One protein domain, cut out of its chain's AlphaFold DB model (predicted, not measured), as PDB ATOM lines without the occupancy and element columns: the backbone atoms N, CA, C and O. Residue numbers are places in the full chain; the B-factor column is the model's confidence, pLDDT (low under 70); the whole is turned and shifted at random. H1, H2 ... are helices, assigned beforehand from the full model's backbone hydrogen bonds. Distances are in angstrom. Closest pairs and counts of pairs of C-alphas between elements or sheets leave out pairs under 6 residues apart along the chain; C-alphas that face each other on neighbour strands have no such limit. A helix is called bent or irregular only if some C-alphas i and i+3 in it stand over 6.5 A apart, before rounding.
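Overview. This is residues 42 to 231 of the 607 residues of an uncharacterized protein of Trypanosoma vivax (strain Y486) (UniProt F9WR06). Two long helices, H1 and H3, run side by side in opposite ways along a rod; at one half the hairpin of H5 and H6a packs on them, and at the other half H6b, the second arm of bent H6, packs on both. Short H2 lies at one end, short H4 at the other. The printed part has 190 residues with six named helices, H1 to H6 in order, and no named strand: all helix, a bundle of H1, H3, H5, H6a and H6b. It is loose, with a radius of gyration of the C-alphas of 22.5 A and spans of 79 by 29 by 22 A.

Arrangement. Begin at the hub, H1, residues 42 to 84; it touches H3, residues 93 to 134, opposite ways at a shallow tilt of 18 degrees, closest at C-alphas 58 and 120, 5.2 A. H2, residues 87 to 91, touches H1 only at the corner, only just, with 3 pairs of C-alphas within 8 A, closest Val 83 and Glu 90. H4, residues 138 to 143, touches H1 about perpendicular at 85 degrees, closest Leu 44 and Ile 140. H5, residues 159 to 179, touches residues 47 to 65 of H1, closest Ser 57 and Leu 166, C-alphas 5.1 A apart. H6, residues 185 to 227, was assigned as one helix by its hydrogen bonds but is bent, C-alphas 203 and 206 being 7.2 A apart; its arms are H6a, 185 to 203, and H6b, 206 to 227, at 29 degrees. H5 and H6a form a hairpin, closest Thr 160 and Asn 203; H6b touches H3, closest Val 102 and Gly 215. Every O i to N i+4 pair is within hydrogen-bond range in H4, H5 and H6b, against 38 of 39 in H1, 36 of 38 in H3, 11 of 15 in H6a and 0 of 1 in H2, where 1 of 2 O i to N i+3 pairs is.

Along the chain. Find C-alpha 42 at (-54.643, -3.036, 8.358); H1 runs 62.3 A from there, and H3 62.2 A. H5 measures 30.3 A, H6a 27.2 A and H6b 32.3 A, ending at C-alpha 227, (-43.614, 49.675, 54.345).

Size, cuts and confidence. The C-alphas farthest apart, Leu 42 and Asn 231, are 79.3 A apart. The printed part has no cut, and residues 144 to 158 make the long link. pLDDT is under 70 at residues 85 to 93, 135 to 143, 145 to 155 and 228 to 231.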
ATOM      1  N   LEU A  42     -54.854  -3.062   6.895       80.94
ATOM      2  CA  LEU A  42     -54.643  -3.036   8.358       80.94
ATOM      3  C   LEU A  42     -53.643  -1.949   8.807       80.94
ATOM      4  O   LEU A  42     -53.910  -1.206   9.751       80.94
ATOM      5  N   TRP A  43     -52.537  -1.788   8.073       84.75
ATOM      6  CA  TRP A  43     -51.506  -0.786   8.371       84.75
ATOM      7  C   TRP A  43     -51.989   0.668   8.275       84.75
ATOM      8  O   TRP A  43     -51.392   1.554   8.884       84.75
ATOM      9  N   LEU A  44     -53.074   0.940   7.542       84.44
ATOM     10  CA  LEU A  44     -53.686   2.269   7.526       84.44
ATOM     11  C   LEU A  44     -54.350   2.558   8.874       84.44
ATOM     12  O   LEU A  44     -54.262   3.686   9.349       84.44
ATOM     13  N   CYS A  45     -54.944   1.557   9.532       84.62
ATOM     14  CA  CYS A  45     -55.466   1.713  10.891       84.62
ATOM     15  C   CYS A  45     -54.344   1.858  11.928       84.62
ATOM     16  O   CYS A  45     -54.475   2.663  12.848       84.62
ATOM     17  N   GLU A  46     -53.212   1.169  11.746       88.31
ATOM     18  CA  GLU A  46     -51.996   1.404  12.541       88.31
ATOM     19  C   GLU A  46     -51.491   2.847  12.365       88.31
ATOM     20  O   GLU A  46     -51.190   3.522  13.347       88.31
ATOM     21  N   TRP A  47     -51.472   3.365  11.130       89.75
ATOM     22  CA  TRP A  47     -51.062   4.742  10.841       89.75
ATOM     23  C   TRP A  47     -52.030   5.774  11.433       89.75
ATOM     24  O   TRP A  47     -51.592   6.734  12.063       89.75
ATOM     25  N   TRP A  48     -53.343   5.554  11.302       87.00
ATOM     26  CA  TRP A  48     -54.376   6.383  11.935       87.00
ATOM     27  C   TRP A  48     -54.241   6.403  13.460       87.00
ATOM     28  O   TRP A  48     -54.329   7.477  14.057       87.00
ATOM     29  N   ARG A  49     -53.973   5.251  14.090       87.50
ATOM     30  CA  ARG A  49     -53.716   5.151  15.534       87.50
ATOM     31  C   ARG A  49     -52.459   5.922  15.932       87.50
ATOM     32  O   ARG A  49     -52.512   6.705  16.875       87.50
ATOM     33  N   SER A  50     -51.359   5.762  15.196       91.38
ATOM     34  CA  SER A  50     -50.108   6.494  15.436       91.38
ATOM     35  C   SER A  50     -50.280   8.009  15.258       91.38
ATOM     36  O   SER A  50     -49.830   8.772  16.109       91.38
ATOM     37  N   LYS A  51     -51.007   8.466  14.226       90.62
ATOM     38  CA  LYS A  51     -51.377   9.882  14.060       90.62
ATOM     39  C   LYS A  51     -52.201  10.381  15.250       90.62
ATOM     40  O   LYS A  51     -51.876  11.427  15.807       90.62
ATOM     41  N   ALA A  52     -53.231   9.639  15.654       87.44
ATOM     42  CA  ALA A  52     -54.102  10.025  16.760       87.44
ATOM     43  C   ALA A  52     -53.347  10.103  18.100       87.44
ATOM     44  O   ALA A  52     -53.607  11.013  18.882       87.44
ATOM     45  N   LEU A  53     -52.365   9.222  18.335       90.38
ATOM     46  CA  LEU A  53     -51.459   9.308  19.486       90.38
ATOM     47  C   LEU A  53     -50.614  10.592  19.453       90.38
ATOM     48  O   LEU A  53     -50.543  11.287  20.461       90.38
ATOM     49  N   VAL A  54     -50.043  10.974  18.304       93.38
ATOM     50  CA  VAL A  54     -49.315  12.254  18.179       93.38
ATOM     51  C   VAL A  54     -50.233  13.455  18.431       93.38
ATOM     52  O   VAL A  54     -49.839  14.406  19.109       93.38
ATOM     53  N   GLU A  55     -51.467  13.425  17.922       89.31
ATOM     54  CA  GLU A  55     -52.465  14.476  18.162       89.31
ATOM     55  C   GLU A  55     -52.873  14.557  19.644       89.31
ATOM     56  O   GLU A  55     -52.990  15.661  20.185       89.31
ATOM     57  N   GLN A  56     -53.007  13.414  20.323       88.12
ATOM     58  CA  GLN A  56     -53.274  13.324  21.759       88.12
ATOM     59  C   GLN A  56     -52.094  13.845  22.594       88.12
ATOM     60  O   GLN A  56     -52.301  14.672  23.479       88.12
ATOM     61  N   SER A  57     -50.851  13.465  22.281       91.00
ATOM     62  CA  SER A  57     -49.658  13.992  22.960       91.00
ATOM     63  C   SER A  57     -49.488  15.503  22.736       91.00
ATOM     64  O   SER A  57     -49.196  16.230  23.684       91.00
ATOM     65  N   CYS A  58     -49.770  16.018  21.530       91.06
ATOM     66  CA  CYS A  58     -49.818  17.466  21.272       91.06
ATOM     67  C   CYS A  58     -50.861  18.174  22.151       91.06
ATOM     68  O   CYS A  58     -50.588  19.252  22.686       91.06
ATOM     69  N   LEU A  59     -52.041  17.569  22.324       87.25
ATOM     70  CA  LEU A  59     -53.081  18.082  23.213       87.25
ATOM     71  C   LEU A  59     -52.641  18.036  24.685       87.25
ATOM     72  O   LEU A  59     -52.815  19.028  25.386       87.25
ATOM     73  N   HIS A  60     -52.024  16.944  25.145       88.62
ATOM     74  CA  HIS A  60     -51.545  16.793  26.526       88.62
ATOM     75  C   HIS A  60     -50.470  17.829  26.883       88.62
ATOM     76  O   HIS A  60     -50.549  18.449  27.949       88.62
ATOM     77  N   VAL A  61     -49.517  18.067  25.972       90.25
ATOM     78  CA  VAL A  61     -48.522  19.146  26.071       90.25
ATOM     79  C   VAL A  61     -49.233  20.501  26.149       90.25
ATOM     80  O   VAL A  61     -49.059  21.228  27.127       90.25
ATOM     81  N   ARG A  62     -50.107  20.830  25.186       88.25
ATOM     82  CA  ARG A  62     -50.823  22.120  25.139       88.25
ATOM     83  C   ARG A  62     -51.689  22.378  26.380       88.25
ATOM     84  O   ARG A  62     -51.705  23.499  26.880       88.25
ATOM     85  N   VAL A  63     -52.392  21.367  26.891       86.44
ATOM     86  CA  VAL A  63     -53.241  21.473  28.092       86.44
ATOM     87  C   VAL A  63     -52.401  21.735  29.343       86.44
ATOM     88  O   VAL A  63     -52.738  22.632  30.113       86.44
ATOM     89  N   ASN A  64     -51.289  21.017  29.534       88.62
ATOM     90  CA  ASN A  64     -50.428  21.230  30.699       88.62
ATOM     91  C   ASN A  64     -49.666  22.567  30.634       88.62
ATOM     92  O   ASN A  64     -49.577  23.247  31.653       88.62
ATOM     93  N   LEU A  65     -49.218  23.005  29.453       89.00
ATOM     94  CA  LEU A  65     -48.633  24.338  29.253       89.00
ATOM     95  C   LEU A  65     -49.613  25.462  29.626       89.00
ATOM     96  O   LEU A  65     -49.262  26.369  30.379       89.00
ATOM     97  N   LEU A  66     -50.860  25.381  29.144       87.12
ATOM     98  CA  LEU A  66     -51.907  26.355  29.472       87.12
ATOM     99  C   LEU A  66     -52.294  26.319  30.959       87.12
ATOM    100  O   LEU A  66     -52.640  27.358  31.515       87.12
ATOM    101  N   ARG A  67     -52.221  25.151  31.613       87.00
ATOM    102  CA  ARG A  67     -52.428  25.016  33.063       87.00
ATOM    103  C   ARG A  67     -51.317  25.716  33.853       87.00
ATOM    104  O   ARG A  67     -51.628  26.568  34.677       87.00
ATOM    105  N   VAL A  68     -50.049  25.411  33.561       89.12
ATOM    106  CA  VAL A  68     -48.879  26.046  34.201       89.12
ATOM    107  C   VAL A  68     -48.909  27.563  34.021       89.12
ATOM    108  O   VAL A  68     -48.711  28.300  34.985       89.12
ATOM    109  N   TYR A  69     -49.224  28.035  32.813       89.94
ATOM    110  CA  TYR A  69     -49.391  29.459  32.544       89.94
ATOM    111  C   TYR A  69     -50.492  30.084  33.415       89.94
ATOM    112  O   TYR A  69     -50.197  31.046  34.111       89.94
ATOM    113  N   ARG A  70     -51.708  29.515  33.472       87.62
ATOM    114  CA  ARG A  70     -52.806  30.037  34.318       87.62
ATOM    115  C   ARG A  70     -52.452  30.076  35.809       87.62
ATOM    116  O   ARG A  70     -52.641  31.104  36.446       87.62
ATOM    117  N   GLU A  71     -51.865  29.004  36.347       89.25
ATOM    118  CA  GLU A  71     -51.410  28.953  37.748       89.25
ATOM    119  C   GLU A  71     -50.431  30.094  38.090       89.25
ATOM    120  O   GLU A  71     -50.423  30.610  39.206       89.25
ATOM    121  N   LEU A  72     -49.572  30.472  37.139       91.38
ATOM    122  CA  LEU A  72     -48.591  31.547  37.303       91.38
ATOM    123  C   LEU A  72     -49.162  32.924  36.965       91.38
ATOM    124  O   LEU A  72     -48.702  33.911  37.524       91.38
ATOM    125  N   ASN A  73     -50.160  32.984  36.091       88.25
ATOM    126  CA  ASN A  73     -50.915  34.170  35.710       88.25
ATOM    127  C   ASN A  73     -51.720  34.701  36.901       88.25
ATOM    128  O   ASN A  73     -51.620  35.877  37.221       88.25
ATOM    129  N   ASP A  74     -52.408  33.830  37.641       87.94
ATOM    130  CA  ASP A  74     -53.113  34.209  38.874       87.94
ATOM    131  C   ASP A  74     -52.130  34.668  39.975       87.94
ATOM    132  O   ASP A  74     -52.395  35.618  40.719       87.94
ATOM    133  N   GLY A  75     -50.941  34.057  40.029       88.62
ATOM    134  CA  GLY A  75     -49.830  34.509  40.875       88.62
ATOM    135  C   GLY A  75     -49.256  35.869  40.455       88.62
ATOM    136  O   GLY A  75     -48.991  36.710  41.316       88.62
ATOM    137  N   TYR A  76     -49.120  36.106  39.146       88.38
ATOM    138  CA  TYR A  76     -48.666  37.368  38.558       88.38
ATOM    139  C   TYR A  76     -49.638  38.489  38.892       88.38
ATOM    140  O   TYR A  76     -49.228  39.477  39.489       88.38
ATOM    141  N   ARG A  77     -50.927  38.282  38.608       83.44
ATOM    142  CA  ARG A  77     -52.055  39.147  38.981       83.44
ATOM    143  C   ARG A  77     -52.005  39.530  40.460       83.44
ATOM    144  O   ARG A  77     -51.938  40.705  40.804       83.44
ATOM    145  N   SER A  78     -51.883  38.542  41.352       86.31
ATOM    146  CA  SER A  78     -51.717  38.779  42.797       86.31
ATOM    147  C   SER A  78     -50.442  39.556  43.168       86.31
ATOM    148  O   SER A  78     -50.412  40.223  44.204       86.31
ATOM    149  N   CYS A  79     -49.364  39.455  42.390       85.88
ATOM    150  CA  CYS A  79     -48.116  40.176  42.643       85.88
ATOM    151  C   CYS A  79     -48.165  41.617  42.114       85.88
ATOM    152  O   CYS A  79     -47.857  42.537  42.866       85.88
ATOM    153  N   VAL A  80     -48.602  41.807  40.866       81.19
ATOM    154  CA  VAL A  80     -48.886  43.107  40.239       81.19
ATOM    155  C   VAL A  80     -49.858  43.902  41.098       81.19
ATOM    156  O   VAL A  80     -49.572  45.048  41.446       81.19
ATOM    157  N   LYS A  81     -50.946  43.261  41.544       77.94
ATOM    158  CA  LYS A  81     -51.878  43.883  42.471       77.94
ATOM    159  C   LYS A  81     -51.192  44.240  43.793       77.94
ATOM    160  O   LYS A  81     -51.199  45.404  44.143       77.94
ATOM    161  N   GLU A  82     -50.514  43.323  44.497       79.25
ATOM    162  CA  GLU A  82     -49.888  43.670  45.795       79.25
ATOM    163  C   GLU A  82     -48.831  44.802  45.700       79.25
ATOM    164  O   GLU A  82     -48.627  45.514  46.687       79.25
ATOM    165  N   VAL A  83     -48.208  45.010  44.528       76.38
ATOM    166  CA  VAL A  83     -47.348  46.175  44.237       76.38
ATOM    167  C   VAL A  83     -48.169  47.450  43.999       76.38
ATOM    168  O   VAL A  83     -47.913  48.446  44.674       76.38
ATOM    169  N   SER A  84     -49.179  47.430  43.124       70.19
ATOM    170  CA  SER A  84     -50.110  48.558  42.917       70.19
ATOM    171  C   SER A  84     -50.761  48.997  44.242       70.19
ATOM    172  O   SER A  84     -50.771  50.185  44.584       70.19
ATOM    173  N   ASP A  85     -51.166  48.010  45.050       67.88
ATOM    174  CA  ASP A  85     -51.737  48.108  46.399       67.88
ATOM    175  C   ASP A  85     -50.742  48.634  47.456       67.88
ATOM    176  O   ASP A  85     -51.050  48.771  48.643       67.88
ATOM    177  N   SER A  86     -49.495  48.881  47.064       67.31
ATOM    178  CA  SER A  86     -48.451  49.459  47.909       67.31
ATOM    179  C   SER A  86     -48.171  50.933  47.599       67.31
ATOM    180  O   SER A  86     -47.489  51.602  48.392       67.31
ATOM    181  N   GLY A  87     -48.700  51.427  46.470       65.00
ATOM    182  CA  GLY A  87     -48.524  52.780  45.948       65.00
ATOM    183  C   GLY A  87     -47.067  53.242  46.050       65.00
ATOM    184  O   GLY A  87     -46.201  52.581  45.490       65.00
ATOM    185  N   PRO A  88     -46.756  54.303  46.823       64.19
ATOM    186  CA  PRO A  88     -45.396  54.795  47.075       64.19
ATOM    187  C   PRO A  88     -44.296  53.758  47.336       64.19
ATOM    188  O   PRO A  88     -43.124  54.023  47.090       64.19
ATOM    189  N   THR A  89     -44.655  52.590  47.862       66.94
ATOM    190  CA  THR A  89     -43.710  51.526  48.216       66.94
ATOM    191  C   THR A  89     -43.109  50.864  46.961       66.94
ATOM    192  O   THR A  89     -41.981  50.380  47.024       66.94
ATOM    193  N   GLU A  90     -43.800  50.892  45.810       65.12
ATOM    194  CA  GLU A  90     -43.324  50.306  44.542       65.12
ATOM    195  C   GLU A  90     -42.024  50.956  44.036       65.12
ATOM    196  O   GLU A  90     -41.166  50.285  43.469       65.12
ATOM    197  N   GLN A  91     -41.862  52.261  44.283       66.19
ATOM    198  CA  GLN A  91     -40.801  53.094  43.705       66.19
ATOM    199  C   GLN A  91     -39.446  52.942  44.422       66.19
ATOM    200  O   GLN A  91     -38.433  53.470  43.960       66.19
ATOM    201  N   TYR A  92     -39.391  52.223  45.547       67.44
ATOM    202  CA  TYR A  92     -38.135  51.972  46.253       67.44
ATOM    203  C   TYR A  92     -37.289  50.964  45.471       67.44
ATOM    204  O   TYR A  92     -37.776  49.910  45.061       67.44
ATOM    205  N   ALA A  93     -35.996  51.259  45.308       69.88
ATOM    206  CA  ALA A  93     -35.122  50.564  44.358       69.88
ATOM    207  C   ALA A  93     -35.079  49.027  44.505       69.88
ATOM    208  O   ALA A  93     -34.983  48.328  43.500       69.88
ATOM    209  N   ASP A  94     -35.175  48.488  45.726       74.00
ATOM    210  CA  ASP A  94     -35.207  47.037  45.976       74.00
ATOM    211  C   ASP A  94     -36.532  46.382  45.533       74.00
ATOM    212  O   ASP A  94     -36.527  45.266  45.014       74.00
ATOM    213  N   VAL A  95     -37.660  47.090  45.660       76.50
ATOM    214  CA  VAL A  95     -38.971  46.638  45.164       76.50
ATOM    215  C   VAL A  95     -38.993  46.698  43.639       76.50
ATOM    216  O   VAL A  95     -39.192  45.666  42.996       76.50
ATOM    217  N   ALA A  96     -38.702  47.870  43.066       71.75
ATOM    218  CA  ALA A  96     -38.699  48.093  41.620       71.75
ATOM    219  C   ALA A  96     -37.753  47.123  40.889       71.75
ATOM    220  O   ALA A  96     -38.123  46.549  39.865       71.75
ATOM    221  N   LYS A  97     -36.557  46.861  41.443       78.56
ATOM    222  CA  LYS A  97     -35.609  45.872  40.905       78.56
ATOM    223  C   LYS A  97     -36.188  44.455  40.901       78.56
ATOM    224  O   LYS A  97     -36.113  43.773  39.883       78.56
ATOM    225  N   ARG A  98     -36.759  43.987  42.015       85.50
ATOM    226  CA  ARG A  98     -37.300  42.616  42.100       85.50
ATOM    227  C   ARG A  98     -38.536  42.435  41.227       85.50
ATOM    228  O   ARG A  98     -38.703  41.366  40.647       85.50
ATOM    229  N   GLN A  99     -39.365  43.474  41.108       82.38
ATOM    230  CA  GLN A  99     -40.497  43.506  40.185       82.38
ATOM    231  C   GLN A  99     -40.000  43.350  38.740       82.38
ATOM    232  O   GLN A  99     -40.419  42.423  38.055       82.38
ATOM    233  N   LEU A 100     -39.026  44.166  38.320       79.56
ATOM    234  CA  LEU A 100     -38.367  44.073  37.010       79.56
ATOM    235  C   LEU A 100     -37.847  42.647  36.717       79.56
ATOM    236  O   LEU A 100     -38.083  42.104  35.635       79.56
ATOM    237  N   GLU A 101     -37.170  42.030  37.692       85.12
ATOM    238  CA  GLU A 101     -36.570  40.693  37.581       85.12
ATOM    239  C   GLU A 101     -37.594  39.547  37.515       85.12
ATOM    240  O   GLU A 101     -37.373  38.586  36.772       85.12
ATOM    241  N   VAL A 102     -38.701  39.602  38.271       89.06
ATOM    242  CA  VAL A 102     -39.751  38.568  38.180       89.06
ATOM    243  C   VAL A 102     -40.625  38.750  36.948       89.06
ATOM    244  O   VAL A 102     -40.962  37.761  36.296       89.06
ATOM    245  N   ASN A 103     -40.929  39.998  36.586       82.56
ATOM    246  CA  ASN A 103     -41.701  40.324  35.397       82.56
ATOM    247  C   ASN A 103     -41.036  39.717  34.162       82.56
ATOM    248  O   ASN A 103     -41.663  38.911  33.479       82.56
ATOM    249  N   ALA A 104     -39.749  40.008  33.930       82.38
ATOM    250  CA  ALA A 104     -38.989  39.448  32.809       82.38
ATOM    251  C   ALA A 104     -39.137  37.915  32.703       82.38
ATOM    252  O   ALA A 104     -39.516  37.405  31.652       82.38
ATOM    253  N   LYS A 105     -38.966  37.188  33.818       88.62
ATOM    254  CA  LYS A 105     -39.110  35.721  33.872       88.62
ATOM    255  C   LYS A 105     -40.534  35.229  33.584       88.62
ATOM    256  O   LYS A 105     -40.700  34.195  32.937       88.62
ATOM    257  N   PHE A 106     -41.561  35.934  34.063       88.62
ATOM    258  CA  PHE A 106     -42.959  35.591  33.775       88.62
ATOM    259  C   PHE A 106     -43.284  35.786  32.290       88.62
ATOM    260  O   PHE A 106     -43.946  34.948  31.676       88.62
ATOM    261  N   TYR A 107     -42.760  36.853  31.686       82.81
ATOM    262  CA  TYR A 107     -42.914  37.103  30.261       82.81
ATOM    263  C   TYR A 107     -42.133  36.106  29.391       82.81
ATOM    264  O   TYR A 107     -42.700  35.615  28.417       82.81
ATOM    265  N   ASP A 108     -40.906  35.728  29.765       85.56
ATOM    266  CA  ASP A 108     -40.147  34.651  29.105       85.56
ATOM    267  C   ASP A 108     -40.914  33.317  29.148       85.56
ATOM    268  O   ASP A 108     -41.009  32.604  28.143       85.56
ATOM    269  N   LEU A 109     -41.534  32.992  30.291       89.19
ATOM    270  CA  LEU A 109     -42.379  31.804  30.439       89.19
ATOM    271  C   LEU A 109     -43.595  31.864  29.511       89.19
ATOM    272  O   LEU A 109     -43.860  30.904  28.786       89.19
ATOM    273  N   ARG A 110     -44.309  32.995  29.494       84.94
ATOM    274  CA  ARG A 110     -45.455  33.203  28.605       84.94
ATOM    275  C   ARG A 110     -45.051  33.078  27.134       84.94
ATOM    276  O   ARG A 110     -45.726  32.359  26.407       84.94
ATOM    277  N   LEU A 111     -43.957  33.707  26.698       83.44
ATOM    278  CA  LEU A 111     -43.451  33.580  25.323       83.44
ATOM    279  C   LEU A 111     -43.150  32.116  24.972       83.44
ATOM    280  O   LEU A 111     -43.567  31.641  23.918       83.44
ATOM    281  N   THR A 112     -42.516  31.381  25.889       86.19
ATOM    282  CA  THR A 112     -42.224  29.951  25.712       86.19
ATOM    283  C   THR A 112     -43.512  29.118  25.590       86.19
ATOM    284  O   THR A 112     -43.582  28.220  24.751       86.19
ATOM    285  N   VAL A 113     -44.565  29.432  26.358       86.94
ATOM    286  CA  VAL A 113     -45.896  28.795  26.257       86.94
ATOM    287  C   VAL A 113     -46.628  29.171  24.957       86.94
ATOM    288  O   VAL A 113     -47.209  28.294  24.313       86.94
ATOM    289  N   ASP A 114     -46.583  30.441  24.542       81.94
ATOM    290  CA  ASP A 114     -47.168  30.942  23.288       81.94
ATOM    291  C   ASP A 114     -46.522  30.248  22.067       81.94
ATOM    292  O   ASP A 114     -47.233  29.765  21.180       81.94
ATOM    293  N   GLU A 115     -45.186  30.137  22.034       85.44
ATOM    294  CA  GLU A 115     -44.437  29.397  21.007       85.44
ATOM    295  C   GLU A 115     -44.786  27.902  21.005       85.44
ATOM    296  O   GLU A 115     -45.135  27.346  19.963       85.44
ATOM    297  N   ALA A 116     -44.778  27.254  22.170       87.69
ATOM    298  CA  ALA A 116     -45.108  25.838  22.310       87.69
ATOM    299  C   ALA A 116     -46.536  25.500  21.846       87.69
ATOM    300  O   ALA A 116     -46.770  24.495  21.162       87.69
ATOM    301  N   GLY A 117     -47.498  26.370  22.166       86.25
ATOM    302  CA  GLY A 117     -48.878  26.277  21.693       86.25
ATOM    303  C   GLY A 117     -48.986  26.388  20.169       86.25
ATOM    304  O   GLY A 117     -49.804  25.692  19.562       86.25
ATOM    305  N   ARG A 118     -48.132  27.201  19.535       82.50
ATOM    306  CA  ARG A 118     -48.036  27.322  18.069       82.50
ATOM    307  C   ARG A 118     -47.359  26.103  17.438       82.50
ATOM    308  O   ARG A 118     -47.832  25.631  16.403       82.50
ATOM    309  N   TYR A 119     -46.297  25.564  18.041       90.38
ATOM    310  CA  TYR A 119     -45.594  24.384  17.523       90.38
ATOM    311  C   TYR A 119     -46.464  23.123  17.592       90.38
ATOM    312  O   TYR A 119     -46.598  22.438  16.582       90.38
ATOM    313  N   THR A 120     -47.138  22.866  18.719       88.94
ATOM    314  CA  THR A 120     -48.091  21.743  18.855       88.94
ATOM    315  C   THR A 120     -49.243  21.840  17.848       88.94
ATOM    316  O   THR A 120     -49.495  20.885  17.115       88.94
ATOM    317  N   SER A 121     -49.879  23.009  17.702       83.69
ATOM    318  CA  SER A 121     -50.901  23.218  16.663       83.69
ATOM    319  C   SER A 121     -50.360  23.070  15.235       83.69
ATOM    320  O   SER A 121     -51.087  22.610  14.356       83.69
ATOM    321  N   SER A 122     -49.090  23.410  14.992       85.25
ATOM    322  CA  SER A 122     -48.444  23.228  13.685       85.25
ATOM    323  C   SER A 122     -48.116  21.760  13.389       85.25
ATOM    324  O   SER A 122     -48.259  21.342  12.242       85.25
ATOM    325  N   ILE A 123     -47.753  20.961  14.404       89.12
ATOM    326  CA  ILE A 123     -47.604  19.501  14.285       89.12
ATOM    327  C   ILE A 123     -48.941  18.899  13.848       89.12
ATOM    328  O   ILE A 123     -49.010  18.271  12.792       89.12
ATOM    329  N   THR A 124     -50.023  19.177  14.584       87.94
ATOM    330  CA  THR A 124     -51.376  18.730  14.222       87.94
ATOM    331  C   THR A 124     -51.747  19.159  12.799       87.94
ATOM    332  O   THR A 124     -52.125  18.319  11.986       87.94
ATOM    333  N   ALA A 125     -51.578  20.438  12.444       82.19
ATOM    334  CA  ALA A 125     -51.907  20.936  11.106       82.19
ATOM    335  C   ALA A 125     -51.120  20.230   9.983       82.19
ATOM    336  O   ALA A 125     -51.697  19.920   8.938       82.19
ATOM    337  N   TYR A 126     -49.835  19.921  10.193       87.50
ATOM    338  CA  TYR A 126     -49.058  19.143   9.228       87.50
ATOM    339  C   TYR A 126     -49.497  17.679   9.144       87.50
ATOM    340  O   TYR A 126     -49.487  17.139   8.044       87.50
ATOM    341  N   LEU A 127     -49.957  17.054  10.232       87.25
ATOM    342  CA  LEU A 127     -50.509  15.691  10.192       87.25
ATOM    343  C   LEU A 127     -51.831  15.613   9.419       87.25
ATOM    344  O   LEU A 127     -52.023  14.676   8.645       87.25
ATOM    345  N   TRP A 128     -52.725  16.598   9.570       85.25
ATOM    346  CA  TRP A 128     -53.930  16.707   8.730       85.25
ATOM    347  C   TRP A 128     -53.574  16.949   7.261       85.25
ATOM    348  O   TRP A 128     -54.136  16.304   6.379       85.25
ATOM    349  N   SER A 129     -52.606  17.830   6.994       81.94
ATOM    350  CA  SER A 129     -52.103  18.076   5.639       81.94
ATOM    351  C   SER A 129     -51.519  16.803   5.016       81.94
ATOM    352  O   SER A 129     -51.847  16.476   3.879       81.94
ATOM    353  N   TRP A 130     -50.705  16.048   5.762       86.06
ATOM    354  CA  TRP A 130     -50.092  14.801   5.303       86.06
ATOM    355  C   TRP A 130     -51.142  13.731   4.998       86.06
ATOM    356  O   TRP A 130     -51.164  13.215   3.883       86.06
ATOM    357  N   GLN A 131     -52.056  13.478   5.940       83.75
ATOM    358  CA  GLN A 131     -53.192  12.562   5.785       83.75
ATOM    359  C   GLN A 131     -53.966  12.841   4.485       83.75
ATOM    360  O   GLN A 131     -54.229  11.920   3.715       83.75
ATOM    361  N   ASN A 132     -54.274  14.111   4.199       77.38
ATOM    362  CA  ASN A 132     -55.037  14.502   3.012       77.38
ATOM    363  C   ASN A 132     -54.313  14.219   1.679       77.38
ATOM    364  O   ASN A 132     -54.980  14.096   0.657       77.38
ATOM    365  N   HIS A 133     -52.979  14.088   1.655       73.75
ATOM    366  CA  HIS A 133     -52.244  13.780   0.417       73.75
ATOM    367  C   HIS A 133     -52.289  12.302   0.002       73.75
ATOM    368  O   HIS A 133     -51.977  12.007  -1.150       73.75
ATOM    369  N   PHE A 134     -52.629  11.370   0.904       74.56
ATOM    370  CA  PHE A 134     -52.610   9.931   0.584       74.56
ATOM    371  C   PHE A 134     -53.775   9.105   1.160       74.56
ATOM    372  O   PHE A 134     -53.917   7.941   0.793       74.56
ATOM    373  N   ILE A 135     -54.641   9.684   2.002       65.94
ATOM    374  CA  ILE A 135     -55.856   9.040   2.532       65.94
ATOM    375  C   ILE A 135     -57.091   9.852   2.109       65.94
ATOM    376  O   ILE A 135     -57.589  10.697   2.852       65.94
ATOM    377  N   SER A 136     -57.599   9.581   0.905       55.59
ATOM    378  CA  SER A 136     -58.801  10.227   0.347       55.59
ATOM    379  C   SER A 136     -60.121   9.512   0.686       55.59
ATOM    380  O   SER A 136     -61.198  10.085   0.512       55.59
ATOM    381  N   GLU A 137     -60.073   8.271   1.182       56.84
ATOM    382  CA  GLU A 137     -61.267   7.497   1.546       56.84
ATOM    383  C   GLU A 137     -61.769   7.861   2.959       56.84
ATOM    384  O   GLU A 137     -61.179   7.467   3.968       56.84
ATOM    385  N   SER A 138     -62.931   8.519   3.046       57.12
ATOM    386  CA  SER A 138     -63.675   8.711   4.307       57.12
ATOM    387  C   SER A 138     -63.995   7.388   5.018       57.12
ATOM    388  O   SER A 138     -64.041   7.344   6.247       57.12
ATOM    389  N   TYR A 139     -64.151   6.314   4.241       58.62
ATOM    390  CA  TYR A 139     -64.358   4.943   4.699       58.62
ATOM    391  C   TYR A 139     -63.252   4.453   5.649       58.62
ATOM    392  O   TYR A 139     -63.566   3.914   6.705       58.62
ATOM    393  N   ILE A 140     -61.969   4.718   5.348       63.78
ATOM    394  CA  ILE A 140     -60.841   4.283   6.200       63.78
ATOM    395  C   ILE A 140     -60.962   4.895   7.603       63.78
ATOM    396  O   ILE A 140     -60.729   4.226   8.605       63.78
ATOM    397  N   ARG A 141     -61.390   6.159   7.699       63.12
ATOM    398  CA  ARG A 141     -61.593   6.833   8.990       63.12
ATOM    399  C   ARG A 141     -62.710   6.187   9.821       63.12
ATOM    400  O   ARG A 141     -62.634   6.223  11.045       63.12
ATOM    401  N   GLN A 142     -63.729   5.613   9.181       64.62
ATOM    402  CA  GLN A 142     -64.797   4.874   9.861       64.62
ATOM    403  C   GLN A 142     -64.332   3.463  10.250       64.62
ATOM    404  O   GLN A 142     -64.454   3.091  11.414       64.62
ATOM    405  N   SER A 143     -63.726   2.705   9.329       67.56
ATOM    406  CA  SER A 143     -63.252   1.337   9.600       67.56
ATOM    407  C   SER A 143     -62.130   1.280  10.642       67.56
ATOM    408  O   SER A 143     -62.015   0.300  11.370       67.56
ATOM    409  N   CYS A 144     -61.317   2.335  10.741       74.31
ATOM    410  CA  CYS A 144     -60.259   2.460  11.742       74.31
ATOM    411  C   CYS A 144     -60.699   3.198  13.023       74.31
ATOM    412  O   CYS A 144     -59.872   3.403  13.912       74.31
ATOM    413  N   ALA A 145     -61.968   3.609  13.158       63.78
ATOM    414  CA  ALA A 145     -62.425   4.414  14.297       63.78
ATOM    415  C   ALA A 145     -62.209   3.704  15.645       63.78
ATOM    416  O   ALA A 145     -61.756   4.335  16.600       63.78
ATOM    417  N   THR A 146     -62.437   2.388  15.687       64.88
ATOM    418  CA  THR A 146     -62.210   1.493  16.839       64.88
ATOM    419  C   THR A 146     -60.741   1.355  17.253       64.88
ATOM    420  O   THR A 146     -60.468   0.913  18.365       64.88
ATOM    421  N   PHE A 147     -59.795   1.748  16.394       62.16
ATOM    422  CA  PHE A 147     -58.356   1.746  16.677       62.16
ATOM    423  C   PHE A 147     -57.834   3.109  17.158       62.16
ATOM    424  O   PHE A 147     -56.654   3.225  17.496       62.16
ATOM    425  N   SER A 148     -58.687   4.139  17.209       60.59
ATOM    426  CA  SER A 148     -58.330   5.413  17.843       60.59
ATOM    427  C   SER A 148     -58.070   5.179  19.338       60.59
ATOM    428  O   SER A 148     -58.852   4.466  19.970       60.59
ATOM    429  N   PRO A 149     -57.018   5.767  19.936       61.91
ATOM    430  CA  PRO A 149     -56.847   5.714  21.382       61.91
ATOM    431  C   PRO A 149     -58.065   6.343  22.071       61.91
ATOM    432  O   PRO A 149     -58.613   7.346  21.604       61.91
ATOM    433  N   VAL A 150     -58.490   5.751  23.189       64.56
ATOM    434  CA  VAL A 150     -59.496   6.373  24.055       64.56
ATOM    435  C   VAL A 150     -58.942   7.718  24.524       64.56
ATOM    436  O   VAL A 150     -57.764   7.827  24.869       64.56
ATOM    437  N   ALA A 151     -59.785   8.749  24.520       59.25
ATOM    438  CA  ALA A 151     -59.418  10.081  24.986       59.25
ATOM    439  C   ALA A 151     -59.265  10.085  26.517       59.25
ATOM    440  O   ALA A 151     -60.171  10.489  27.247       59.25
ATOM    441  N   GLU A 152     -58.125   9.587  26.996       63.06
ATOM    442  CA  GLU A 152     -57.759   9.611  28.409       63.06
ATOM    443  C   GLU A 152     -57.707  11.058  28.933       63.06
ATOM    444  O   GLU A 152     -57.274  11.962  28.207       63.06
ATOM    445  N   PRO A 153     -58.118  11.310  30.191       65.19
ATOM    446  CA  PRO A 153     -57.940  12.613  30.818       65.19
ATOM    447  C   PRO A 153     -56.458  12.994  30.811       65.19
ATOM    448  O   PRO A 153     -55.630  12.236  31.313       65.19
ATOM    449  N   SER A 154     -56.120  14.162  30.255       65.69
ATOM    450  CA  SER A 154     -54.724  14.600  30.126       65.69
ATOM    451  C   SER A 154     -54.040  14.615  31.500       65.69
ATOM    452  O   SER A 154     -54.412  15.434  32.347       65.69
ATOM    453  N   PRO A 155     -53.065  13.726  31.758       69.38
ATOM    454  CA  PRO A 155     -52.548  13.535  33.103       69.38
ATOM    455  C   PRO A 155     -51.709  14.743  33.529       69.38
ATOM    456  O   PRO A 155     -51.029  15.369  32.708       69.38
ATOM    457  N   LEU A 156     -51.723  15.059  34.828       72.00
ATOM    458  CA  LEU A 156     -50.803  16.042  35.398       72.00
ATOM    459  C   LEU A 156     -49.394  15.441  35.395       72.00
ATOM    460  O   LEU A 156     -49.043  14.649  36.267       72.00
ATOM    461  N   ARG A 157     -48.596  15.802  34.390       77.94
ATOM    462  CA  ARG A 157     -47.192  15.399  34.246       77.94
ATOM    463  C   ARG A 157     -46.327  16.614  33.901       77.94
ATOM    464  O   ARG A 157     -46.835  17.649  33.471       77.94
ATOM    465  N   ASN A 158     -45.025  16.476  34.132       85.38
ATOM    466  CA  ASN A 158     -44.002  17.471  33.807       85.38
ATOM    467  C   ASN A 158     -43.948  17.747  32.286       85.38
ATOM    468  O   ASN A 158     -44.184  16.833  31.492       85.38
ATOM    469  N   ILE A 159     -43.616  18.976  31.870       88.69
ATOM    470  CA  ILE A 159     -43.618  19.357  30.445       88.69
ATOM    471  C   ILE A 159     -42.568  18.582  29.637       88.69
ATOM    472  O   ILE A 159     -42.863  18.162  28.521       88.69
ATOM    473  N   THR A 160     -41.387  18.324  30.209       89.75
ATOM    474  CA  THR A 160     -40.329  17.509  29.582       89.75
ATOM    475  C   THR A 160     -40.826  16.095  29.301       89.75
ATOM    476  O   THR A 160     -40.739  15.620  28.177       89.75
ATOM    477  N   PHE A 161     -41.453  15.459  30.289       90.31
ATOM    478  CA  PHE A 161     -41.993  14.110  30.130       90.31
ATOM    479  C   PHE A 161     -43.071  14.042  29.023       90.31
ATOM    480  O   PHE A 161     -43.117  13.090  28.245       90.31
ATOM    481  N   LEU A 162     -43.936  15.058  28.923       91.06
ATOM    482  CA  LEU A 162     -44.965  15.131  27.875       91.06
ATOM    483  C   LEU A 162     -44.368  15.426  26.487       91.06
ATOM    484  O   LEU A 162     -44.908  14.967  25.479       91.06
ATOM    485  N   TYR A 163     -43.250  16.155  26.431       92.94
ATOM    486  CA  TYR A 163     -42.438  16.278  25.222       92.94
ATOM    487  C   TYR A 163     -41.854  14.916  24.811       92.94
ATOM    488  O   TYR A 163     -41.937  14.562  23.638       92.94
ATOM    489  N   ASP A 164     -41.329  14.128  25.752       92.69
ATOM    490  CA  ASP A 164     -40.724  12.822  25.462       92.69
ATOM    491  C   ASP A 164     -41.769  11.799  24.960       92.69
ATOM    492  O   ASP A 164     -41.505  11.055  24.012       92.69
ATOM    493  N   GLU A 165     -42.994  11.803  25.511       92.00
ATOM    494  CA  GLU A 165     -44.126  11.033  24.959       92.00
ATOM    495  C   GLU A 165     -44.475  11.463  23.523       92.00
ATOM    496  O   GLU A 165     -44.739  10.609  22.672       92.00
ATOM    497  N   LEU A 166     -44.443  12.768  23.226       94.50
ATOM    498  CA  LEU A 166     -44.709  13.305  21.890       94.50
ATOM    499  C   LEU A 166     -43.590  12.967  20.886       94.50
ATOM    500  O   LEU A 166     -43.887  12.530  19.776       94.50
ATOM    501  N   GLU A 167     -42.318  13.120  21.267       95.81
ATOM    502  CA  GLU A 167     -41.148  12.749  20.454       95.81
ATOM    503  C   GLU A 167     -41.192  11.245  20.121       95.81
ATOM    504  O   GLU A 167     -41.058  10.860  18.957       95.81
ATOM    505  N   LYS A 168     -41.521  10.393  21.103       95.69
ATOM    506  CA  LYS A 168     -41.730   8.949  20.905       95.69
ATOM    507  C   LYS A 168     -42.899   8.634  19.963       95.69
ATOM    508  O   LYS A 168     -42.750   7.783  19.082       95.69
ATOM    509  N   ALA A 169     -44.050   9.291  20.124       95.00
ATOM    510  CA  ALA A 169     -45.214   9.076  19.261       95.00
ATOM    511  C   ALA A 169     -44.930   9.485  17.804       95.00
ATOM    512  O   ALA A 169     -45.296   8.764  16.875       95.00
ATOM    513  N   VAL A 170     -44.228  10.605  17.598       95.44
ATOM    514  CA  VAL A 170     -43.840  11.091  16.264       95.44
ATOM    515  C   VAL A 170     -42.836  10.149  15.601       95.44
ATOM    516  O   VAL A 170     -43.036   9.785  14.444       95.44
ATOM    517  N   ASN A 171     -41.818   9.679  16.327       95.44
ATOM    518  CA  ASN A 171     -40.860   8.706  15.793       95.44
ATOM    519  C   ASN A 171     -41.553   7.387  15.406       95.44
ATOM    520  O   ASN A 171     -41.341   6.885  14.306       95.44
ATOM    521  N   THR A 172     -42.481   6.895  16.237       94.75
ATOM    522  CA  THR A 172     -43.305   5.707  15.928       94.75
ATOM    523  C   THR A 172     -44.113   5.893  14.634       94.75
ATOM    524  O   THR A 172     -44.237   4.969  13.826       94.75
ATOM    525  N   LEU A 173     -44.649   7.099  14.404       94.62
ATOM    526  CA  LEU A 173     -45.347   7.443  13.166       94.62
ATOM    527  C   LEU A 173     -44.396   7.494  11.958       94.62
ATOM    528  O   LEU A 173     -44.780   7.019  10.888       94.62
ATOM    529  N   PHE A 174     -43.181   8.035  12.104       94.25
ATOM    530  CA  PHE A 174     -42.169   8.045  11.038       94.25
ATOM    531  C   PHE A 174     -41.723   6.632  10.667       94.25
ATOM    532  O   PHE A 174     -41.806   6.274   9.495       94.25
ATOM    533  N   ASP A 175     -41.337   5.799  11.635       94.50
ATOM    534  CA  ASP A 175     -40.856   4.435  11.382       94.50
ATOM    535  C   ASP A 175     -41.893   3.601  10.615       94.50
ATOM    536  O   ASP A 175     -41.571   2.972   9.602       94.50
ATOM    537  N   LEU A 176     -43.165   3.674  11.024       92.50
ATOM    538  CA  LEU A 176     -44.273   3.049  10.304       92.50
ATOM    539  C   LEU A 176     -44.449   3.645   8.897       92.50
ATOM    540  O   LEU A 176     -44.556   2.909   7.917       92.50
ATOM    541  N   SER A 177     -44.451   4.972   8.770       91.56
ATOM    542  CA  SER A 177     -44.637   5.654   7.482       91.56
ATOM    543  C   SER A 177     -43.519   5.340   6.480       91.56
ATOM    544  O   SER A 177     -43.780   5.153   5.292       91.56
ATOM    545  N   LYS A 178     -42.283   5.226   6.967       92.31
ATOM    546  CA  LYS A 178     -41.085   4.830   6.226       92.31
ATOM    547  C   LYS A 178     -41.150   3.363   5.809       92.31
ATOM    548  O   LYS A 178     -40.943   3.063   4.636       92.31
ATOM    549  N   GLN A 179     -41.521   2.461   6.725       92.81
ATOM    550  CA  GLN A 179     -41.696   1.032   6.435       92.81
ATOM    551  C   GLN A 179     -42.771   0.783   5.361       92.81
ATOM    552  O   GLN A 179     -42.608  -0.104   4.525       92.81
ATOM    553  N   LYS A 180     -43.865   1.558   5.365       89.56
ATOM    554  CA  LYS A 180     -44.966   1.437   4.389       89.56
ATOM    555  C   LYS A 180     -44.815   2.352   3.159       89.56
ATOM    556  O   LYS A 180     -45.738   2.423   2.354       89.56
ATOM    557  N   ALA A 181     -43.674   3.034   3.001       87.19
ATOM    558  CA  ALA A 181     -43.372   3.953   1.893       87.19
ATOM    559  C   ALA A 181     -44.464   5.022   1.635       87.19
ATOM    560  O   ALA A 181     -44.853   5.285   0.495       87.19
ATOM    561  N   VAL A 182     -44.967   5.638   2.710       83.88
ATOM    562  CA  VAL A 182     -46.025   6.658   2.668       83.88
ATOM    563  C   VAL A 182     -45.582   7.888   1.864       83.88
ATOM    564  O   VAL A 182     -44.473   8.402   2.019       83.88
ATOM    565  N   LEU A 183     -46.481   8.389   1.011       78.94
ATOM    566  CA  LEU A 183     -46.220   9.526   0.127       78.94
ATOM    567  C   LEU A 183     -45.816  10.785   0.920       78.94
ATOM    568  O   LEU A 183     -46.427  11.109   1.939       78.94
ATOM    569  N   HIS A 184     -44.807  11.508   0.425       82.81
ATOM    570  CA  HIS A 184     -44.250  12.728   1.032       82.81
ATOM    571  C   HIS A 184     -43.686  12.563   2.461       82.81
ATOM    572  O   HIS A 184     -43.582  13.554   3.186       82.81
ATOM    573  N   HIS A 185     -43.317  11.341   2.866       87.25
ATOM    574  CA  HIS A 185     -42.677  11.061   4.158       87.25
ATOM    575  C   HIS A 185     -41.536  12.034   4.480       87.25
ATOM    576  O   HIS A 185     -41.587  12.723   5.490       87.25
ATOM    577  N   ASP A 186     -40.562  12.139   3.580       85.88
ATOM    578  CA  ASP A 186     -39.394  13.023   3.637       85.88
ATOM    579  C   ASP A 186     -39.753  14.495   3.922       85.88
ATOM    580  O   ASP A 186     -39.146  15.160   4.770       85.88
ATOM    581  N   VAL A 187     -40.786  15.000   3.245       87.56
ATOM    582  CA  VAL A 187     -41.263  16.382   3.365       87.56
ATOM    583  C   VAL A 187     -41.937  16.631   4.716       87.56
ATOM    584  O   VAL A 187     -41.829  17.737   5.253       87.56
ATOM    585  N   TYR A 188     -42.654  15.648   5.264       88.19
ATOM    586  CA  TYR A 188     -43.361  15.789   6.540       88.19
ATOM    587  C   TYR A 188     -42.479  15.457   7.751       88.19
ATOM    588  O   TYR A 188     -42.522  16.206   8.724       88.19
ATOM    589  N   GLU A 189     -41.606  14.455   7.653       91.19
ATOM    590  CA  GLU A 189     -40.515  14.157   8.590       91.19
ATOM    591  C   GLU A 189     -39.663  15.411   8.835       91.19
ATOM    592  O   GLU A 189     -39.589  15.903   9.961       91.19
ATOM    593  N   SER A 190     -39.144  16.032   7.768       88.69
ATOM    594  CA  SER A 190     -38.329  17.254   7.856       88.69
ATOM    595  C   SER A 190     -39.036  18.414   8.579       88.69
ATOM    596  O   SER A 190     -38.425  19.126   9.380       88.69
ATOM    597  N   LYS A 191     -40.339  18.613   8.327       90.00
ATOM    598  CA  LYS A 191     -41.147  19.667   8.972       90.00
ATOM    599  C   LYS A 191     -41.422  19.367  10.444       90.00
ATOM    600  O   LYS A 191     -41.388  20.276  11.272       90.00
ATOM    601  N   LEU A 192     -41.728  18.113  10.763       91.56
ATOM    602  CA  LEU A 192     -42.122  17.687  12.102       91.56
ATOM    603  C   LEU A 192     -40.908  17.567  13.037       91.56
ATOM    604  O   LEU A 192     -40.994  18.027  14.172       91.56
ATOM    605  N   ILE A 193     -39.752  17.099  12.549       93.62
ATOM    606  CA  ILE A 193     -38.474  17.138  13.286       93.62
ATOM    607  C   ILE A 193     -38.082  18.581  13.635       93.62
ATOM    608  O   ILE A 193     -37.649  18.846  14.757       93.62
ATOM    609  N   LEU A 194     -38.270  19.538  12.717       92.69
ATOM    610  CA  LEU A 194     -38.015  20.954  13.002       92.69
ATOM    611  C   LEU A 194     -38.924  21.481  14.127       92.69
ATOM    612  O   LEU A 194     -38.439  22.169  15.025       92.69
ATOM    613  N   LEU A 195     -40.218  21.144  14.107       92.38
ATOM    614  CA  LEU A 195     -41.156  21.552  15.157       92.38
ATOM    615  C   LEU A 195     -40.868  20.879  16.504       92.38
ATOM    616  O   LEU A 195     -40.930  21.565  17.520       92.38
ATOM    617  N   LEU A 196     -40.491  19.597  16.526       93.94
ATOM    618  CA  LEU A 196     -40.020  18.924  17.741       93.94
ATOM    619  C   LEU A 196     -38.768  19.610  18.301       93.94
ATOM    620  O   LEU A 196     -38.756  20.008  19.459       93.94
ATOM    621  N   LYS A 197     -37.748  19.863  17.472       93.19
ATOM    622  CA  LYS A 197     -36.515  20.552  17.892       93.19
ATOM    623  C   LYS A 197     -36.771  21.958  18.452       93.19
ATOM    624  O   LYS A 197     -36.049  22.399  19.342       93.19
ATOM    625  N   LEU A 198     -37.778  22.666  17.937       91.31
ATOM    626  CA  LEU A 198     -38.216  23.953  18.479       91.31
ATOM    627  C   LEU A 198     -38.983  23.785  19.800       91.31
ATOM    628  O   LEU A 198     -38.686  24.491  20.761       91.31
ATOM    629  N   LEU A 199     -39.897  22.815  19.875       91.56
ATOM    630  CA  LEU A 199     -40.658  22.490  21.080       91.56
ATOM    631  C   LEU A 199     -39.757  21.974  22.218       91.56
ATOM    632  O   LEU A 199     -40.004  22.311  23.363       91.56
ATOM    633  N   LYS A 200     -38.646  21.281  21.940       91.50
ATOM    634  CA  LYS A 200     -37.696  20.784  22.960       91.50
ATOM    635  C   LYS A 200     -37.082  21.891  23.832       91.50
ATOM    636  O   LYS A 200     -36.608  21.627  24.935       91.50
ATOM    637  N   LYS A 201     -37.127  23.151  23.379       83.88
ATOM    638  CA  LYS A 201     -36.763  24.328  24.191       83.88
ATOM    639  C   LYS A 201     -37.665  24.506  25.421       83.88
ATOM    640  O   LYS A 201     -37.235  25.105  26.404       83.88
ATOM    641  N   THR A 202     -38.896  23.989  25.395       84.88
ATOM    642  CA  THR A 202     -39.886  24.169  26.470       84.88
ATOM    643  C   THR A 202     -39.576  23.362  27.722       84.88
ATOM    644  O   THR A 202     -40.183  23.608  28.759       84.88
ATOM    645  N   ASN A 203     -38.615  22.436  27.668       83.25
ATOM    646  CA  ASN A 203     -38.218  21.585  28.795       83.25
ATOM    647  C   ASN A 203     -37.674  22.405  29.994       83.25
ATOM    648  O   ASN A 203     -37.572  21.900  31.108       83.25
ATOM    649  N   GLY A 204     -37.370  23.696  29.797       84.75
ATOM    650  CA  GLY A 204     -37.059  24.645  30.871       84.75
ATOM    651  C   GLY A 204     -38.266  25.237  31.623       84.75
ATOM    652  O   GLY A 204     -38.053  25.902  32.638       84.75
ATOM    653  N   ILE A 205     -39.513  25.026  31.169       89.00
ATOM    654  CA  ILE A 205     -40.706  25.700  31.722       89.00
ATOM    655  C   ILE A 205     -40.912  25.407  33.205       89.00
ATOM    656  O   ILE A 205     -41.187  26.340  33.956       89.00
ATOM    657  N   ASP A 206     -40.749  24.167  33.669       87.00
ATOM    658  CA  ASP A 206     -40.972  23.837  35.083       87.00
ATOM    659  C   ASP A 206     -39.959  24.552  36.001       87.00
ATOM    660  O   ASP A 206     -40.325  25.077  37.053       87.00
ATOM    661  N   ARG A 207     -38.695  24.681  35.566       90.81
ATOM    662  CA  ARG A 207     -37.665  25.462  36.278       90.81
ATOM    663  C   ARG A 207     -38.007  26.952  36.302       90.81
ATOM    664  O   ARG A 207     -37.885  27.593  37.344       90.81
ATOM    665  N   LEU A 208     -38.434  27.504  35.168       91.44
ATOM    666  CA  LEU A 208     -38.804  28.916  35.063       91.44
ATOM    667  C   LEU A 208     -40.066  29.230  35.889       91.44
ATOM    668  O   LEU A 208     -40.126  30.261  36.551       91.44
ATOM    669  N   SER A 209     -41.011  28.290  35.958       91.69
ATOM    670  CA  SER A 209     -42.214  28.350  36.803       91.69
ATOM    671  C   SER A 209     -41.879  28.510  38.287       91.69
ATOM    672  O   SER A 209     -42.506  29.309  38.984       91.69
ATOM    673  N   VAL A 210     -40.871  27.778  38.775       93.38
ATOM    674  CA  VAL A 210     -40.368  27.917  40.151       93.38
ATOM    675  C   VAL A 210     -39.745  29.301  40.356       93.38
ATOM    676  O   VAL A 210     -40.161  30.014  41.266       93.38
ATOM    677  N   GLN A 211     -38.856  29.741  39.460       94.31
ATOM    678  CA  GLN A 211     -38.198  31.055  39.567       94.31
ATOM    679  C   GLN A 211     -39.169  32.246  39.521       94.31
ATOM    680  O   GLN A 211     -38.893  33.293  40.111       94.31
ATOM    681  N   VAL A 212     -40.298  32.102  38.824       94.38
ATOM    682  CA  VAL A 212     -41.386  33.088  38.801       94.38
ATOM    683  C   VAL A 212     -42.107  33.136  40.157       94.38
ATOM    684  O   VAL A 212     -42.269  34.215  40.725       94.38
ATOM    685  N   ARG A 213     -42.456  31.977  40.739       94.88
ATOM    686  CA  ARG A 213     -43.073  31.880  42.082       94.88
ATOM    687  C   ARG A 213     -42.158  32.439  43.179       94.88
ATOM    688  O   ARG A 213     -42.612  33.184  44.046       94.88
ATOM    689  N   GLU A 214     -40.865  32.126  43.118       95.88
ATOM    690  CA  GLU A 214     -39.831  32.681  44.004       95.88
ATOM    691  C   GLU A 214     -39.720  34.205  43.862       95.88
ATOM    692  O   GLU A 214     -39.670  34.922  44.864       95.88
ATOM    693  N   GLY A 215     -39.747  34.716  42.627       94.75
ATOM    694  CA  GLY A 215     -39.727  36.148  42.345       94.75
ATOM    695  C   GLY A 215     -40.923  36.895  42.941       94.75
ATOM    696  O   GLY A 215     -40.724  37.914  43.602       94.75
ATOM    697  N   PHE A 216     -42.146  36.361  42.812       94.25
ATOM    698  CA  PHE A 216     -43.339  36.968  43.420       94.25
ATOM    699  C   PHE A 216     -43.207  37.056  44.946       94.25
ATOM    700  O   PHE A 216     -43.502  38.090  45.544       94.25
ATOM    701  N   ASN A 217     -42.693  36.003  45.588       94.50
ATOM    702  CA  ASN A 217     -42.420  36.015  47.026       94.50
ATOM    703  C   ASN A 217     -41.333  37.040  47.402       94.50
ATOM    704  O   ASN A 217     -41.474  37.737  48.407       94.50
ATOM    705  N   SER A 218     -40.285  37.186  46.586       94.62
ATOM    706  CA  SER A 218     -39.207  38.163  46.798       94.62
ATOM    707  C   SER A 218     -39.696  39.617  46.724       94.62
ATOM    708  O   SER A 218     -39.291  40.442  47.550       94.62
ATOM    709  N   VAL A 219     -40.617  39.924  45.800       90.00
ATOM    710  CA  VAL A 219     -41.302  41.229  45.711       90.00
ATOM    711  C   VAL A 219     -42.172  41.471  46.947       90.00
ATOM    712  O   VAL A 219     -42.016  42.493  47.616       90.00
ATOM    713  N   LYS A 220     -43.024  40.507  47.324       90.75
ATOM    714  CA  LYS A 220     -43.893  40.603  48.515       90.75
ATOM    715  C   LYS A 220     -43.087  40.788  49.814       90.75
ATOM    716  O   LYS A 220     -43.539  41.477  50.728       90.75
ATOM    717  N   GLN A 221     -41.876  40.230  49.905       90.88
ATOM    718  CA  GLN A 221     -40.954  40.481  51.021       90.88
ATOM    719  C   GLN A 221     -40.346  41.892  51.000       90.88
ATOM    720  O   GLN A 221     -40.266  42.517  52.058       90.88
ATOM    721  N   ALA A 222     -39.944  42.409  49.833       85.81
ATOM    722  CA  ALA A 222     -39.420  43.773  49.712       85.81
ATOM    723  C   ALA A 222     -40.477  44.811  50.120       85.81
ATOM    724  O   ALA A 222     -40.220  45.639  50.989       85.81
ATOM    725  N   LEU A 223     -41.709  44.675  49.612       82.06
ATOM    726  CA  LEU A 223     -42.845  45.530  49.976       82.06
ATOM    727  C   LEU A 223     -43.068  45.621  51.493       82.06
ATOM    728  O   LEU A 223     -43.336  46.700  52.019       82.06
ATOM    729  N   ARG A 224     -42.938  44.502  52.217       84.25
ATOM    730  CA  ARG A 224     -43.081  44.472  53.683       84.25
ATOM    731  C   ARG A 224     -41.954  45.223  54.392       84.25
ATOM    732  O   ARG A 224     -42.248  45.995  55.296       84.25
ATOM    733  N   LYS A 225     -40.700  45.038  53.959       81.44
ATOM    734  CA  LYS A 225     -39.523  45.732  54.518       81.44
ATOM    735  C   LYS A 225     -39.544  47.238  54.243       81.44
ATOM    736  O   LYS A 225     -39.139  48.024  55.092       81.44
ATOM    737  N   THR A 226     -40.042  47.648  53.082       72.31
ATOM    738  CA  THR A 226     -40.151  49.062  52.708       72.31
ATOM    739  C   THR A 226     -41.307  49.767  53.423       72.31
ATOM    740  O   THR A 226     -41.141  50.901  53.870       72.31
ATOM    741  N   ARG A 227     -42.459  49.104  53.618       72.50
ATOM    742  CA  ARG A 227     -43.614  49.675  54.345       72.50
ATOM    743  C   ARG A 227     -43.273  50.132  55.777       72.50
ATOM    744  O   ARG A 227     -43.942  51.027  56.279       72.50
ATOM    745  N   THR A 228     -42.235  49.576  56.409       69.38
ATOM    746  CA  THR A 228     -41.762  49.959  57.756       69.38
ATOM    747  C   THR A 228     -40.762  51.127  57.800       69.38
ATOM    748  O   THR A 228     -40.301  51.464  58.884       69.38
ATOM    749  N   LEU A 229     -40.405  51.743  56.663       63.94
ATOM    750  CA  LEU A 229     -39.334  52.760  56.563       63.94
ATOM    751  C   LEU A 229     -39.810  54.143  56.064       63.94
ATOM    752  O   LEU A 229     -38.996  54.994  55.728       63.94
ATOM    753  N   LYS A 230     -41.126  54.355  55.966       61.94
ATOM    754  CA  LYS A 230     -41.751  55.409  55.149       61.94
ATOM    755  C   LYS A 230     -41.754  56.798  55.816       61.94
ATOM    756  O   LYS A 230     -42.541  57.023  56.734       61.94
ATOM    757  N   ASN A 231     -40.988  57.755  55.279       57.84
ATOM    758  CA  ASN A 231     -41.025  59.169  55.695       57.84
ATOM    759  C   ASN A 231     -41.954  60.026  54.810       57.84
ATOM    760  O   ASN A 231     -42.046  59.815  53.602       57.84
TER     761      ASN A 231